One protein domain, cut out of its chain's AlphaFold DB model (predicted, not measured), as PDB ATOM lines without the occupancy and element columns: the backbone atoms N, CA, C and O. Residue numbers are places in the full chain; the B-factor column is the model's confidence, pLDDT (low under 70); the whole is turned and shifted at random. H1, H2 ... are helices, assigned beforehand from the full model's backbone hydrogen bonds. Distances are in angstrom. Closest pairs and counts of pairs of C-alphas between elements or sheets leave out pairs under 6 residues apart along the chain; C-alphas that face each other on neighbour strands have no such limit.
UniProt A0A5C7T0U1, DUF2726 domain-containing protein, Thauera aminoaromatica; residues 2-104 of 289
ATOM      1  N   ARG A   2      15.618 -43.369 340.156       73.75
ATOM      2  CA  ARG A   2      16.514 -42.542 339.322       73.75
ATOM      3  C   ARG A   2      17.792 -43.247 338.852       73.75
ATOM      4  O   ARG A   2      18.215 -43.008 337.732       73.75
ATOM      5  N   ALA A   3      18.345 -44.159 339.655       75.50
ATOM      6  CA  ALA A   3      19.486 -44.985 339.246       75.50
ATOM      7  C   ALA A   3      19.190 -45.795 337.967       75.50
ATOM      8  O   ALA A   3      19.978 -45.751 337.029       75.50
ATOM      9  N   HIS A   4      18.009 -46.421 337.882       81.19
ATOM     10  CA  HIS A   4      17.577 -47.141 336.678       81.19
ATOM     11  C   HIS A   4      17.390 -46.207 335.476       81.19
ATOM     12  O   HIS A   4      17.736 -46.588 334.366       81.19
ATOM     13  N   LEU A   5      16.899 -44.976 335.677       81.00
ATOM     14  CA  LEU A   5      16.803 -43.987 334.590       81.00
ATOM     15  C   LEU A   5      18.175 -43.561 334.077       81.00
ATOM     16  O   LEU A   5      18.384 -43.521 332.872       81.00
ATOM     17  N   HIS A   6      19.123 -43.302 334.976       78.94
ATOM     18  CA  HIS A   6      20.492 -42.959 334.598       78.94
ATOM     19  C   HIS A   6      21.171 -44.096 333.821       78.94
ATOM     20  O   HIS A   6      21.893 -43.855 332.858       78.94
ATOM     21  N   GLN A   7      20.920 -45.344 334.220       81.44
ATOM     22  CA  GLN A   7      21.454 -46.545 333.571       81.44
ATOM     23  C   GLN A   7      20.632 -46.996 332.350       81.44
ATOM     24  O   GLN A   7      20.968 -48.004 331.737       81.44
ATOM     25  N   ARG A   8      19.573 -46.257 331.981       83.12
ATOM     26  CA  ARG A   8      18.645 -46.579 330.877       83.12
ATOM     27  C   ARG A   8      17.973 -47.958 331.007       83.12
ATOM     28  O   ARG A   8      17.552 -48.573 330.031       83.12
ATOM     29  N   GLU A   9      17.802 -48.440 332.236       88.69
ATOM     30  CA  GLU A   9      17.150 -49.711 332.559       88.69
ATOM     31  C   GLU A   9      15.623 -49.540 332.667       88.69
ATOM     32  O   GLU A   9      15.033 -49.571 333.753       88.69
ATOM     33  N   HIS A  10      14.950 -49.345 331.532       88.62
ATOM     34  CA  HIS A  10      13.511 -49.046 331.508       88.62
ATOM     35  C   HIS A  10      12.627 -50.162 332.095       88.62
ATOM     36  O   HIS A  10      11.606 -49.877 332.725       88.62
ATOM     37  N   GLU A  11      13.019 -51.431 331.951       90.94
ATOM     38  CA  GLU A  11      12.309 -52.568 332.558       90.94
ATOM     39  C   GLU A  11      12.384 -52.553 334.088       90.94
ATOM     40  O   GLU A  11      11.359 -52.693 334.769       90.94
ATOM     41  N   ALA A  12      13.580 -52.333 334.636       89.56
ATOM     42  CA  ALA A  12      13.790 -52.231 336.075       89.56
ATOM     43  C   ALA A  12      13.067 -51.003 336.647       89.56
ATOM     44  O   ALA A  12      12.398 -51.093 337.681       89.56
ATOM     45  N   PHE A  13      13.107 -49.875 335.926       93.19
ATOM     46  CA  PHE A  13      12.355 -48.679 336.285       93.19
ATOM     47  C   PHE A  13      10.851 -48.955 336.376       93.19
ATOM     48  O   PHE A  13      10.246 -48.676 337.407       93.19
ATOM     49  N   LEU A  14      10.240 -49.522 335.329       92.62
ATOM     50  CA  LEU A  14       8.802 -49.800 335.315       92.62
ATOM     51  C   LEU A  14       8.401 -50.820 336.382       92.62
ATOM     52  O   LEU A  14       7.329 -50.690 336.974       92.62
ATOM     53  N   THR A  15       9.253 -51.808 336.653       93.19
ATOM     54  CA  THR A  15       9.030 -52.793 337.719       93.19
ATOM     55  C   THR A  15       8.942 -52.111 339.080       93.19
ATOM     56  O   THR A  15       7.996 -52.345 339.830       93.19
ATOM     57  N   ALA A  16       9.867 -51.201 339.375       90.75
ATOM     58  CA  ALA A  16       9.832 -50.438 340.613       90.75
ATOM     59  C   ALA A  16       8.672 -49.416 340.633       90.75
ATOM     60  O   ALA A  16       7.975 -49.305 341.643       90.75
ATOM     61  N   PHE A  17       8.382 -48.742 339.513       91.94
ATOM     62  CA  PHE A  17       7.271 -47.783 339.390       91.94
ATOM     63  C   PHE A  17       5.898 -48.437 339.608       91.94
ATOM     64  O   PHE A  17       4.991 -47.791 340.125       91.94
ATOM     65  N   ARG A  18       5.741 -49.729 339.279       93.12
ATOM     66  CA  ARG A  18       4.525 -50.523 339.551       93.12
ATOM     67  C   ARG A  18       4.261 -50.782 341.034       93.12
ATOM     68  O   ARG A  18       3.179 -51.264 341.361       93.12
ATOM     69  N   SER A  19       5.214 -50.501 341.924       92.56
ATOM     70  CA  SER A  19       5.026 -50.759 343.353       92.56
ATOM     71  C   SER A  19       3.805 -49.999 343.906       92.56
ATOM     72  O   SER A  19       3.598 -48.832 343.561       92.56
ATOM     73  N   PRO A  20       2.994 -50.617 344.791       89.19
ATOM     74  CA  PRO A  20       1.792 -49.979 345.336       89.19
ATOM     75  C   PRO A  20       2.071 -48.640 346.026       89.19
ATOM     76  O   PRO A  20       1.273 -47.714 345.928       89.19
ATOM     77  N   GLN A  21       3.228 -48.530 346.685       89.31
ATOM     78  CA  GLN A  21       3.679 -47.317 347.366       89.31
ATOM     79  C   GLN A  21       3.900 -46.168 346.375       89.31
ATOM     80  O   GLN A  21       3.375 -45.075 346.577       89.31
ATOM     81  N   LEU A  22       4.619 -46.419 345.273       87.12
ATOM     82  CA  LEU A  22       4.857 -45.396 344.254       87.12
ATOM     83  C   LEU A  22       3.600 -45.078 343.452       87.12
ATOM     84  O   LEU A  22       3.385 -43.916 343.138       87.12
ATOM     85  N   GLN A  23       2.733 -46.054 343.180       91.12
ATOM     86  CA  GLN A  23       1.449 -45.786 342.528       91.12
ATOM     87  C   GLN A  23       0.503 -44.967 343.413       91.12
ATOM     88  O   GLN A  23      -0.227 -44.123 342.900       91.12
ATOM     89  N   ALA A  24       0.509 -45.179 344.732       87.50
ATOM     90  CA  ALA A  24      -0.243 -44.341 345.661       87.50
ATOM     91  C   ALA A  24       0.304 -42.906 345.677       87.50
ATOM     92  O   ALA A  24      -0.470 -41.957 345.570       87.50
ATOM     93  N   LEU A  25       1.631 -42.754 345.728       86.38
ATOM     94  CA  LEU A  25       2.288 -41.449 345.711       86.38
ATOM     95  C   LEU A  25       2.056 -40.715 344.382       86.38
ATOM     96  O   LEU A  25       1.683 -39.550 344.376       86.38
ATOM     97  N   ALA A  26       2.144 -41.421 343.256       88.06
ATOM     98  CA  ALA A  26       1.910 -40.882 341.921       88.06
ATOM     99  C   ALA A  26       0.463 -40.433 341.672       88.06
ATOM    100  O   ALA A  26       0.202 -39.777 340.673       88.06
ATOM    101  N   LYS A  27      -0.505 -40.758 342.536       88.69
ATOM    102  CA  LYS A  27      -1.857 -40.177 342.439       88.69
ATOM    103  C   LYS A  27      -1.911 -38.750 342.975       88.69
ATOM    104  O   LYS A  27      -2.692 -37.946 342.470       88.69
ATOM    105  N   VAL A  28      -1.089 -38.446 343.977       86.25
ATOM    106  CA  VAL A  28      -1.134 -37.186 344.733       86.25
ATOM    107  C   VAL A  28       0.038 -36.257 344.427       86.25
ATOM    108  O   VAL A  28      -0.111 -35.049 344.558       86.25
ATOM    109  N   ASP A  29       1.174 -36.801 343.993       85.12
ATOM    110  CA  ASP A  29       2.420 -36.068 343.789       85.12
ATOM    111  C   ASP A  29       2.758 -35.944 342.295       85.12
ATOM    112  O   ASP A  29       3.084 -36.925 341.614       85.12
ATOM    113  N   ASP A  30       2.695 -34.714 341.786       84.50
ATOM    114  CA  ASP A  30       2.975 -34.396 340.385       84.50
ATOM    115  C   ASP A  30       4.448 -34.590 340.012       84.50
ATOM    116  O   ASP A  30       4.748 -34.900 338.857       84.50
ATOM    117  N   TYR A  31       5.369 -34.508 340.973       84.19
ATOM    118  CA  TYR A  31       6.779 -34.797 340.726       84.19
ATOM    119  C   TYR A  31       6.987 -36.276 340.380       84.19
ATOM    120  O   TYR A  31       7.711 -36.604 339.438       84.19
ATOM    121  N   VAL A  32       6.309 -37.189 341.082       87.00
ATOM    122  CA  VAL A  32       6.412 -38.632 340.807       87.00
ATOM    123  C   VAL A  32       5.781 -38.979 339.457       87.00
ATOM    124  O   VAL A  32       6.342 -39.789 338.714       87.00
ATOM    125  N   LYS A  33       4.665 -38.329 339.100       90.12
ATOM    126  CA  LYS A  33       4.056 -38.460 337.764       90.12
ATOM    127  C   LYS A  33       5.013 -38.002 336.665       90.12
ATOM    128  O   LYS A  33       5.153 -38.700 335.660       90.12
ATOM    129  N   ALA A  34       5.664 -36.855 336.864       88.50
ATOM    130  CA  ALA A  34       6.615 -36.281 335.919       88.50
ATOM    131  C   ALA A  34       7.879 -37.141 335.777       88.50
ATOM    132  O   ALA A  34       8.368 -37.316 334.667       88.50
ATOM    133  N   LEU A  35       8.358 -37.760 336.863       87.94
ATOM    134  CA  LEU A  35       9.477 -38.707 336.821       87.94
ATOM    135  C   LEU A  35       9.160 -39.938 335.953       87.94
ATOM    136  O   LEU A  35      10.030 -40.462 335.259       87.94
ATOM    137  N   GLY A  36       7.907 -40.403 335.970       89.06
ATOM    138  CA  GLY A  36       7.430 -41.423 335.035       89.06
ATOM    139  C   GLY A  36       7.428 -40.934 333.580       89.06
ATOM    140  O   GLY A  36       7.802 -41.688 332.683       89.06
ATOM    141  N   GLY A  37       7.045 -39.675 333.350       90.94
ATOM    142  CA  GLY A  37       7.108 -39.010 332.043       90.94
ATOM    143  C   GLY A  37       8.513 -38.898 331.484       90.94
ATOM    144  O   GLY A  37       8.741 -39.267 330.339       90.94
ATOM    145  N   GLU A  38       9.461 -38.467 332.310       91.25
ATOM    146  CA  GLU A  38      10.879 -38.387 331.962       91.25
ATOM    147  C   GLU A  38      11.396 -39.743 331.467       91.25
ATOM    148  O   GLU A  38      12.004 -39.832 330.405       91.25
ATOM    149  N   ALA A  39      11.052 -40.827 332.166       91.19
ATOM    150  CA  ALA A  39      11.406 -42.182 331.756       91.19
ATOM    151  C   ALA A  39      10.883 -42.565 330.362       91.19
ATOM    152  O   ALA A  39      11.554 -43.294 329.631       91.19
ATOM    153  N   LEU A  40       9.679 -42.101 330.010       93.25
ATOM    154  CA  LEU A  40       9.077 -42.325 328.698       93.25
ATOM    155  C   LEU A  40       9.769 -41.491 327.612       93.25
ATOM    156  O   LEU A  40      10.031 -42.027 326.537       93.25
ATOM    157  N   CYS A  41      10.087 -40.222 327.890       92.25
ATOM    158  CA  CYS A  41      10.835 -39.368 326.963       92.25
ATOM    159  C   CYS A  41      12.180 -40.012 326.614       92.25
ATOM    160  O   CYS A  41      12.465 -40.242 325.443       92.25
ATOM    161  N   LEU A  42      12.939 -40.416 327.636       89.56
ATOM    162  CA  LEU A  42      14.239 -41.069 327.472       89.56
ATOM    163  C   LEU A  42      14.138 -42.365 326.650       89.56
ATOM    164  O   LEU A  42      14.984 -42.617 325.800       89.56
ATOM    165  N   LEU A  43      13.080 -43.164 326.845       89.56
ATOM    166  CA  LEU A  43      12.865 -44.387 326.064       89.56
ATOM    167  C   LEU A  43      12.616 -44.095 324.575       89.56
ATOM    168  O   LEU A  43      13.056 -44.855 323.711       89.56
ATOM    169  N   ILE A  44      11.854 -43.041 324.280       87.81
ATOM    170  CA  ILE A  44      11.504 -42.643 322.911       87.81
ATOM    171  C   ILE A  44      12.701 -42.002 322.197       87.81
ATOM    172  O   ILE A  44      12.883 -42.261 321.006       87.81
ATOM    173  N   GLU A  45      13.516 -41.228 322.919       86.06
ATOM    174  CA  GLU A  45      14.750 -40.606 322.424       86.06
ATOM    175  C   GLU A  45      15.851 -41.638 322.145       86.06
ATOM    176  O   GLU A  45      16.444 -41.630 321.067       86.06
ATOM    177  N   ASP A  46      16.102 -42.556 323.083       81.25
ATOM    178  CA  ASP A  46      17.202 -43.520 322.972       81.25
ATOM    179  C   ASP A  46      16.908 -44.644 321.976       81.25
ATOM    180  O   ASP A  46      17.821 -45.240 321.399       81.25
ATOM    181  N   CYS A  47      15.630 -44.987 321.795       78.00
ATOM    182  CA  CYS A  47      15.231 -46.145 321.017       78.00
ATOM    183  C   CYS A  47      14.228 -45.766 319.923       78.00
ATOM    184  O   CYS A  47      13.038 -45.535 320.161       78.00
ATOM    185  N   ALA A  48      14.696 -45.810 318.671       76.12
ATOM    186  CA  ALA A  48      13.851 -45.593 317.498       76.12
ATOM    187  C   ALA A  48      12.679 -46.597 317.420       76.12
ATOM    188  O   ALA A  48      11.608 -46.257 316.919       76.12
ATOM    189  N   GLN A  49      12.849 -47.818 317.949       82.19
ATOM    190  CA  GLN A  49      11.800 -48.845 318.028       82.19
ATOM    191  C   GLN A  49      11.775 -49.541 319.403       82.19
ATOM    192  O   GLN A  49      12.261 -50.664 319.543       82.19
ATOM    193  N   PRO A  50      11.179 -48.908 320.430       87.00
ATOM    194  CA  PRO A  50      11.113 -49.456 321.770       87.00
ATOM    195  C   PRO A  50      10.265 -50.730 321.807       87.00
ATOM    196  O   PRO A  50       9.253 -50.824 321.096       87.00
ATOM    197  N   PRO A  51      10.600 -51.687 322.685       89.50
ATOM    198  CA  PRO A  51       9.787 -52.872 322.905       89.50
ATOM    199  C   PRO A  51       8.320 -52.520 323.193       89.50
ATOM    200  O   PRO A  51       8.001 -51.792 324.136       89.50
ATOM    201  N   LYS A  52       7.397 -53.094 322.410       90.31
ATOM    202  CA  LYS A  52       5.945 -52.893 322.584       90.31
ATOM    203  C   LYS A  52       5.444 -53.125 324.022       90.31
ATOM    204  O   LYS A  52       4.579 -52.356 324.443       90.31
ATOM    205  N   PRO A  53       5.941 -54.118 324.793       92.88
ATOM    206  CA  PRO A  53       5.515 -54.311 326.181       92.88
ATOM    207  C   PRO A  53       5.798 -53.103 327.085       92.88
ATOM    208  O   PRO A  53       4.971 -52.774 327.935       92.88
ATOM    209  N   LEU A  54       6.920 -52.408 326.870       92.44
ATOM    210  CA  LEU A  54       7.269 -51.196 327.616       92.44
ATOM    211  C   LEU A  54       6.313 -50.062 327.272       92.44
ATOM    212  O   LEU A  54       5.723 -49.455 328.161       92.44
ATOM    213  N   LEU A  55       6.082 -49.841 325.978       93.81
ATOM    214  CA  LEU A  55       5.150 -48.820 325.504       93.81
ATOM    215  C   LEU A  55       3.736 -49.037 326.072       93.81
ATOM    216  O   LEU A  55       3.107 -48.088 326.535       93.81
ATOM    217  N   ARG A  56       3.255 -50.288 326.115       95.12
ATOM    218  CA  ARG A  56       1.956 -50.637 326.721       95.12
ATOM    219  C   ARG A  56       1.912 -50.382 328.232       95.12
ATOM    220  O   ARG A  56       0.871 -49.991 328.762       95.12
ATOM    221  N   ALA A  57       3.027 -50.568 328.936       94.12
ATOM    222  CA  ALA A  57       3.108 -50.241 330.356       94.12
ATOM    223  C   ALA A  57       2.974 -48.727 330.594       94.12
ATOM    224  O   ALA A  57       2.199 -48.315 331.454       94.12
ATOM    225  N   TYR A  58       3.661 -47.905 329.796       95.06
ATOM    226  CA  TYR A  58       3.541 -46.446 329.867       95.06
ATOM    227  C   TYR A  58       2.143 -45.952 329.486       95.06
ATOM    228  O   TYR A  58       1.591 -45.096 330.175       95.06
ATOM    229  N   GLU A  59       1.529 -46.540 328.454       95.50
ATOM    230  CA  GLU A  59       0.130 -46.274 328.095       95.50
ATOM    231  C   GLU A  59      -0.809 -46.479 329.287       95.50
ATOM    232  O   GLU A  59      -1.654 -45.627 329.562       95.50
ATOM    233  N   THR A  60      -0.638 -47.583 330.019       95.31
ATOM    234  CA  THR A  60      -1.477 -47.907 331.179       95.31
ATOM    235  C   THR A  60      -1.410 -46.805 332.239       95.31
ATOM    236  O   THR A  60      -2.443 -46.391 332.761       95.31
ATOM    237  N   PHE A  61      -0.215 -46.286 332.531       95.06
ATOM    238  CA  PHE A  61      -0.041 -45.241 333.543       95.06
ATOM    239  C   PHE A  61      -0.530 -43.863 333.095       95.06
ATOM    240  O   PHE A  61      -1.127 -43.141 333.895       95.06
ATOM    241  N   LEU A  62      -0.340 -43.515 331.818       94.38
ATOM    242  CA  LEU A  62      -0.869 -42.274 331.244       94.38
ATOM    243  C   LEU A  62      -2.395 -42.242 331.302       94.38
ATOM    244  O   LEU A  62      -2.982 -41.253 331.739       94.38
ATOM    245  N   LEU A  63      -3.046 -43.338 330.907       93.94
ATOM    246  CA  LEU A  63      -4.507 -43.441 330.944       93.94
ATOM    247  C   LEU A  63      -5.052 -43.498 332.377       93.94
ATOM    248  O   LEU A  63      -6.141 -42.991 332.631       93.94
ATOM    249  N   ALA A  64      -4.292 -44.068 333.316       91.69
ATOM    250  CA  ALA A  64      -4.635 -44.072 334.736       91.69
ATOM    251  C   ALA A  64      -4.397 -42.716 335.434       91.69
ATOM    252  O   ALA A  64      -4.800 -42.548 336.584       91.69
ATOM    253  N   GLY A  65      -3.736 -41.759 334.772       90.81
ATOM    254  CA  GLY A  65      -3.388 -40.457 335.349       90.81
ATOM    255  C   GLY A  65      -2.311 -40.514 336.438       90.81
ATOM    256  O   GLY A  65      -2.143 -39.546 337.178       90.81
ATOM    257  N   THR A  66      -1.581 -41.629 336.550       92.44
ATOM    258  CA  THR A  66      -0.451 -41.794 337.485       92.44
ATOM    259  C   THR A  66       0.894 -41.453 336.847       92.44
ATOM    260  O   THR A  66       1.939 -41.570 337.481       92.44
ATOM    261  N   LEU A  67       0.883 -41.011 335.592       93.44
ATOM    262  CA  LEU A  67       2.053 -40.550 334.862       93.44
ATOM    263  C   LEU A  67       1.682 -39.315 334.049       93.44
ATOM    264  O   LEU A  67       0.602 -39.258 333.458       93.44
ATOM    265  N   LEU A  68       2.580 -38.335 334.030       91.44
ATOM    266  CA  LEU A  68       2.426 -37.107 333.263       91.44
ATOM    267  C   LEU A  68       3.586 -37.008 332.281       91.44
ATOM    268  O   LEU A  68       4.736 -37.050 332.700       91.44
ATOM    269  N   ALA A  69       3.276 -36.878 330.995       91.69
ATOM    270  CA  ALA A  69       4.257 -36.695 329.934       91.69
ATOM    271  C   ALA A  69       3.837 -35.528 329.026       91.69
ATOM    272  O   ALA A  69       2.637 -35.239 328.931       91.69
ATOM    273  N   PRO A  70       4.797 -34.883 328.341       91.75
ATOM    274  CA  PRO A  70       4.511 -33.885 327.316       91.75
ATOM    275  C   PRO A  70       3.507 -34.382 326.262       91.75
ATOM    276  O   PRO A  70       3.408 -35.584 325.968       91.75
ATOM    277  N   HIS A  71       2.703 -33.466 325.715       91.56
ATOM    278  CA  HIS A  71       1.618 -33.827 324.801       91.56
ATOM    279  C   HIS A  71       2.128 -34.427 323.482       91.56
ATOM    280  O   HIS A  71       1.508 -35.345 322.954       91.56
ATOM    281  N   ASP A  72       3.257 -33.949 322.970       92.38
ATOM    282  CA  ASP A  72       3.967 -34.462 321.798       92.38
ATOM    283  C   ASP A  72       4.441 -35.904 322.011       92.38
ATOM    284  O   ASP A  72       4.116 -36.776 321.208       92.38
ATOM    285  N   VAL A  73       5.074 -36.186 323.152       93.81
ATOM    286  CA  VAL A  73       5.511 -37.539 323.540       93.81
ATOM    287  C   VAL A  73       4.312 -38.482 323.703       93.81
ATOM    288  O   VAL A  73       4.337 -39.638 323.274       93.81
ATOM    289  N   THR A  74       3.211 -37.984 324.273       94.50
ATOM    290  CA  THR A  74       1.957 -38.744 324.418       94.50
ATOM    291  C   THR A  74       1.332 -39.073 323.056       94.50
ATOM    292  O   THR A  74       0.856 -40.192 322.845       94.50
ATOM    293  N   LEU A  75       1.341 -38.122 322.116       93.56
ATOM    294  CA  LEU A  75       0.845 -38.314 320.749       93.56
ATOM    295  C   LEU A  75       1.738 -39.266 319.946       93.56
ATOM    296  O   LEU A  75       1.229 -40.097 319.193       93.56
ATOM    297  N   GLU A  76       3.051 -39.198 320.137       93.69
ATOM    298  CA  GLU A  76       3.993 -40.124 319.520       93.69
ATOM    299  C   GLU A  76       3.786 -41.558 320.025       93.69
ATOM    300  O   GLU A  76       3.688 -42.496 319.226       93.69
ATOM    301  N   LEU A  77       3.616 -41.739 321.338       94.38
ATOM    302  CA  LEU A  77       3.248 -43.031 321.914       94.38
ATOM    303  C   LEU A  77       1.913 -43.536 321.343       94.38
ATOM    304  O   LEU A  77       1.801 -44.712 320.979       94.38
ATOM    305  N   ALA A  78       0.916 -42.654 321.217       95.12
ATOM    306  CA  ALA A  78      -0.377 -42.980 320.625       95.12
ATOM    307  C   ALA A  78      -0.236 -43.474 319.178       95.12
ATOM    308  O   ALA A  78      -0.851 -44.480 318.815       95.12
ATOM    309  N   ALA A  79       0.608 -42.819 318.375       94.00
ATOM    310  CA  ALA A  79       0.892 -43.212 316.998       94.00
ATOM    311  C   ALA A  79       1.588 -44.581 316.927       94.00
ATOM    312  O   ALA A  79       1.145 -45.463 316.184       94.00
ATOM    313  N   ARG A  80       2.620 -44.804 317.755       92.69
ATOM    314  CA  ARG A  80       3.378 -46.070 317.813       92.69
ATOM    315  C   ARG A  80       2.504 -47.253 318.259       92.69
ATOM    316  O   ARG A  80       2.646 -48.361 317.738       92.69
ATOM    317  N   LEU A  81       1.570 -47.031 319.189       94.50
ATOM    318  CA  LEU A  81       0.656 -48.061 319.707       94.50
ATOM    319  C   LEU A  81      -0.683 -48.164 318.965       94.50
ATOM    320  O   LEU A  81      -1.457 -49.087 319.246       94.50
ATOM    321  N   LYS A  82      -0.958 -47.235 318.039       94.12
ATOM    322  CA  LYS A  82      -2.260 -47.042 317.379       94.12
ATOM    323  C   LYS A  82      -3.411 -46.917 318.390       94.12
ATOM    324  O   LYS A  82      -4.470 -47.521 318.224       94.12
ATOM    325  N   SER A  83      -3.188 -46.161 319.467       94.94
ATOM    326  CA  SER A  83      -4.126 -46.022 320.587       94.94
ATOM    327  C   SER A  83      -4.969 -44.753 320.475       94.94
ATOM    328  O   SER A  83      -4.467 -43.641 320.641       94.94
ATOM    329  N   LYS A  84      -6.278 -44.915 320.244       94.50
ATOM    330  CA  LYS A  84      -7.229 -43.788 320.162       94.50
ATOM    331  C   LYS A  84      -7.376 -43.049 321.496       94.50
ATOM    332  O   LYS A  84      -7.494 -41.828 321.507       94.50
ATOM    333  N   SER A  85      -7.347 -43.770 322.616       93.94
ATOM    334  CA  SER A  85      -7.498 -43.179 323.952       93.94
ATOM    335  C   SER A  85      -6.326 -42.262 324.301       93.94
ATOM    336  O   SER A  85      -6.538 -41.162 324.805       93.94
ATOM    337  N   LEU A  86      -5.095 -42.675 323.975       94.38
ATOM    338  CA  LEU A  86      -3.918 -41.822 324.146       94.38
ATOM    339  C   LEU A  86      -3.913 -40.640 323.178       94.38
ATOM    340  O   LEU A  86      -3.499 -39.552 323.564       94.38
ATOM    341  N   GLN A  87      -4.400 -40.828 321.949       94.75
ATOM    342  CA  GLN A  87      -4.513 -39.733 320.989       94.75
ATOM    343  C   GLN A  87      -5.429 -38.623 321.527       94.75
ATOM    344  O   GLN A  87      -5.043 -37.455 321.529       94.75
ATOM    345  N   LEU A  88      -6.594 -38.989 322.071       94.19
ATOM    346  CA  LEU A  88      -7.508 -38.041 322.714       94.19
ATOM    347  C   LEU A  88      -6.878 -37.364 323.940       94.19
ATOM    348  O   LEU A  88      -7.048 -36.159 324.129       94.19
ATOM    349  N   LEU A  89      -6.137 -38.116 324.762       92.50
ATOM    350  CA  LEU A  89      -5.420 -37.575 325.920       92.50
ATOM    351  C   LEU A  89      -4.368 -36.537 325.495       92.50
ATOM    352  O   LEU A  89      -4.340 -35.432 326.037       92.50
ATOM    353  N   GLY A  90      -3.545 -36.864 324.497       91.38
ATOM    354  CA  GLY A  90      -2.521 -35.971 323.958       91.38
ATOM    355  C   GLY A  90      -3.116 -34.708 323.333       91.38
ATOM    356  O   GLY A  90      -2.663 -33.602 323.618       91.38
ATOM    357  N   GLU A  91      -4.191 -34.832 322.547       92.44
ATOM    358  CA  GLU A  91      -4.891 -33.679 321.965       92.44
ATOM    359  C   GLU A  91      -5.523 -32.779 323.033       92.44
ATOM    360  O   GLU A  91      -5.441 -31.550 322.932       92.44
ATOM    361  N   ARG A  92      -6.108 -33.369 324.083       90.12
ATOM    362  CA  ARG A  92      -6.632 -32.629 325.235       90.12
ATOM    363  C   ARG A  92      -5.521 -31.854 325.943       90.12
ATOM    364  O   ARG A  92      -5.704 -30.666 326.207       90.12
ATOM    365  N   ASN A  93      -4.387 -32.492 326.225       88.12
ATOM    366  CA  ASN A  93      -3.255 -31.846 326.894       88.12
ATOM    367  C   ASN A  93      -2.683 -30.706 326.041       88.12
ATOM    368  O   ASN A  93      -2.517 -29.596 326.542       88.12
ATOM    369  N   ARG A  94      -2.541 -30.916 324.726       89.31
ATOM    370  CA  ARG A  94      -2.151 -29.873 323.765       89.31
ATOM    371  C   ARG A  94      -3.084 -28.658 323.810       89.31
ATOM    372  O   ARG A  94      -2.637 -27.514 323.744       89.31
ATOM    373  N   LEU A  95      -4.398 -28.873 323.897       86.88
ATOM    374  CA  LEU A  95      -5.374 -27.781 324.001       86.88
ATOM    375  C   LEU A  95      -5.281 -27.038 325.339       86.88
ATOM    376  O   LEU A  95      -5.440 -25.816 325.356       86.88
ATOM    377  N   LEU A  96      -5.039 -27.751 326.440       81.38
ATOM    378  CA  LEU A  96      -4.858 -27.150 327.765       81.38
ATOM    379  C   LEU A  96      -3.599 -26.281 327.815       81.38
ATOM    380  O   LEU A  96      -3.684 -25.133 328.247       81.38
ATOM    381  N   GLU A  97      -2.477 -26.771 327.294       76.00
ATOM    382  CA  GLU A  97      -1.235 -25.999 327.191       76.00
ATOM    383  C   GLU A  97      -1.424 -24.741 326.332       76.00
ATOM    384  O   GLU A  97      -1.147 -23.633 326.786       76.00
ATOM    385  N   ASN A  98      -2.029 -24.869 325.145       75.81
ATOM    386  CA  ASN A  98      -2.318 -23.723 324.276       75.81
ATOM    387  C   ASN A  98      -3.261 -22.690 324.919       75.81
ATOM    388  O   ASN A  98      -3.162 -21.491 324.642       75.81
ATOM    389  N   ARG A  99      -4.202 -23.135 325.763       71.88
ATOM    390  CA  ARG A  99      -5.072 -22.238 326.533       71.88
ATOM    391  C   ARG A  99      -4.283 -21.487 327.595       71.88
ATOM    392  O   ARG A  99      -4.432 -20.274 327.650       71.88
ATOM    393  N   LEU A 100      -3.433 -22.175 328.360       61.59
ATOM    394  CA  LEU A 100      -2.566 -21.569 329.378       61.59
ATOM    395  C   LEU A 100      -1.613 -20.528 328.773       61.59
ATOM    396  O   LEU A 100      -1.470 -19.435 329.320       61.59
ATOM    397  N   SER A 101      -1.042 -20.812 327.599       55.94
ATOM    398  CA  SER A 101      -0.231 -19.840 326.858       55.94
ATOM    399  C   SER A 101      -1.050 -18.618 326.426       55.94
ATOM    400  O   SER A 101      -0.586 -17.487 326.544       55.94
ATOM    401  N   ARG A 102      -2.307 -18.801 325.990       51.59
ATOM    402  CA  ARG A 102      -3.204 -17.688 325.626       51.59
ATOM    403  C   ARG A 102      -3.665 -16.857 326.825       51.59
ATOM    404  O   ARG A 102      -3.795 -15.646 326.672       51.59
ATOM    405  N   THR A 103      -3.876 -17.445 328.004       48.41
ATOM    406  CA  THR A 103      -4.212 -16.683 329.222       48.41
ATOM    407  C   THR A 103      -3.049 -15.826 329.714       48.41
ATOM    408  O   THR A 103      -3.294 -14.735 330.220       48.41
ATOM    409  N   GLN A 104      -1.799 -16.249 329.497       47.47
ATOM    410  CA  GLN A 104      -0.625 -15.397 329.733       47.47
ATOM    411  C   GLN A 104      -0.475 -14.272 328.686       47.47
ATOM    412  O   GLN A 104       0.197 -13.279 328.948       47.47
TER     413      GLN A 104
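What this domain is: This is residues 2 to 104 of the 289 residues of the protein "DUF2726 domain-containing protein" of Thauera aminoaromatica (UniProt A0A5C7T0U1). The long last helix, H7, folds back along H6 as a helical hairpin, and this hairpin packs at a steep angle on one side of three helices, H2, H4 and H5, which run roughly side by side with their centres in a triangle. H3 lies across the end where H2 ends and H4 begins, little H1 sits at the edge by H2 and H4, and residues 98 to 104 of H7 stick out as a free arm. The printed part has 103 residues with seven named helices, H1 to H7 in order, and no named strand; the class is all helix. It is compact, with a radius of gyration of the C-alphas of 13.5 A, and spans 39 by 31 by 22 A.

Where its parts are: Find C-alpha 84 at (-7.229, -43.788, 320.162); from there H7, residues 84 to 104, runs 30.7 A to C-alpha 104 at (-0.625, -15.397, 329.733). Just before it is H6, residues 71 to 81, 15.1 A long. H5 is residues 52 to 64, 18.4 A, and H4 is residues 30 to 46, 24.3 A, beginning at C-alpha 30 at (2.975, -34.396, 340.385). Earlier still, look for H3 at residues 20 to 28, H2 at 10 to 17 and H1 at 2 to 6.

How they stand to each other: Start at Gly 90 of H7, whose C-alpha is 4.7 A from that of His 71, the closest pair of the hairpin H6 and H7; they touch at a shallow tilt of 11 degrees, opposite ways. H7 touches H5 with residues 85 to 89 alone, and H5 touches H7 with residues 59 to 63 alone; the closest C-alphas, Leu 63 and Leu 86, are 7.0 A apart, at a steep tilt of 54 degrees. H6 touches H5, closest at the C-alphas of Leu 55 and Leu 77, 7.1 A, at a steep tilt of 48 degrees. H6 and H4 only just touch, with 3 pairs of C-alphas within 8 A, the closest Cys 41 and Val 73 at 6.6 A. Farther out, H2 touches H4 at a shallow tilt of 11 degrees, opposite ways, with the C-alphas of His 10 and Ala 39 closest at 7.2 A; H4 touches H2 with residues 36 to 43 alone. H2 also touches residues 54 to 57 of H5, closest at the C-alphas of Glu 11 and Leu 54, 7.2 A. H4 and H5 are close but not clearly touching. H3 and H4 touch only at the corner, closest at the C-alphas of Ala 26 and Val 32, 5.2 A, about perpendicular at 73 degrees. H1 and H2 touch only at the corner, closest at the C-alphas of His 4 and Phe 13, 5.5 A. H4 and H7 are apart. Every O i to N i+4 pair is within hydrogen-bond range in H1, H2, H4, H5, H6 and H7; in H3, 4 of 5 are.

The domain as a whole: The two C-alphas farthest apart, Ala 12 and Thr 103, are 40.4 A apart. The printed part has no cut and no long link. Its mean pLDDT is 87.6; look to residues 100 to 104 for values under 70.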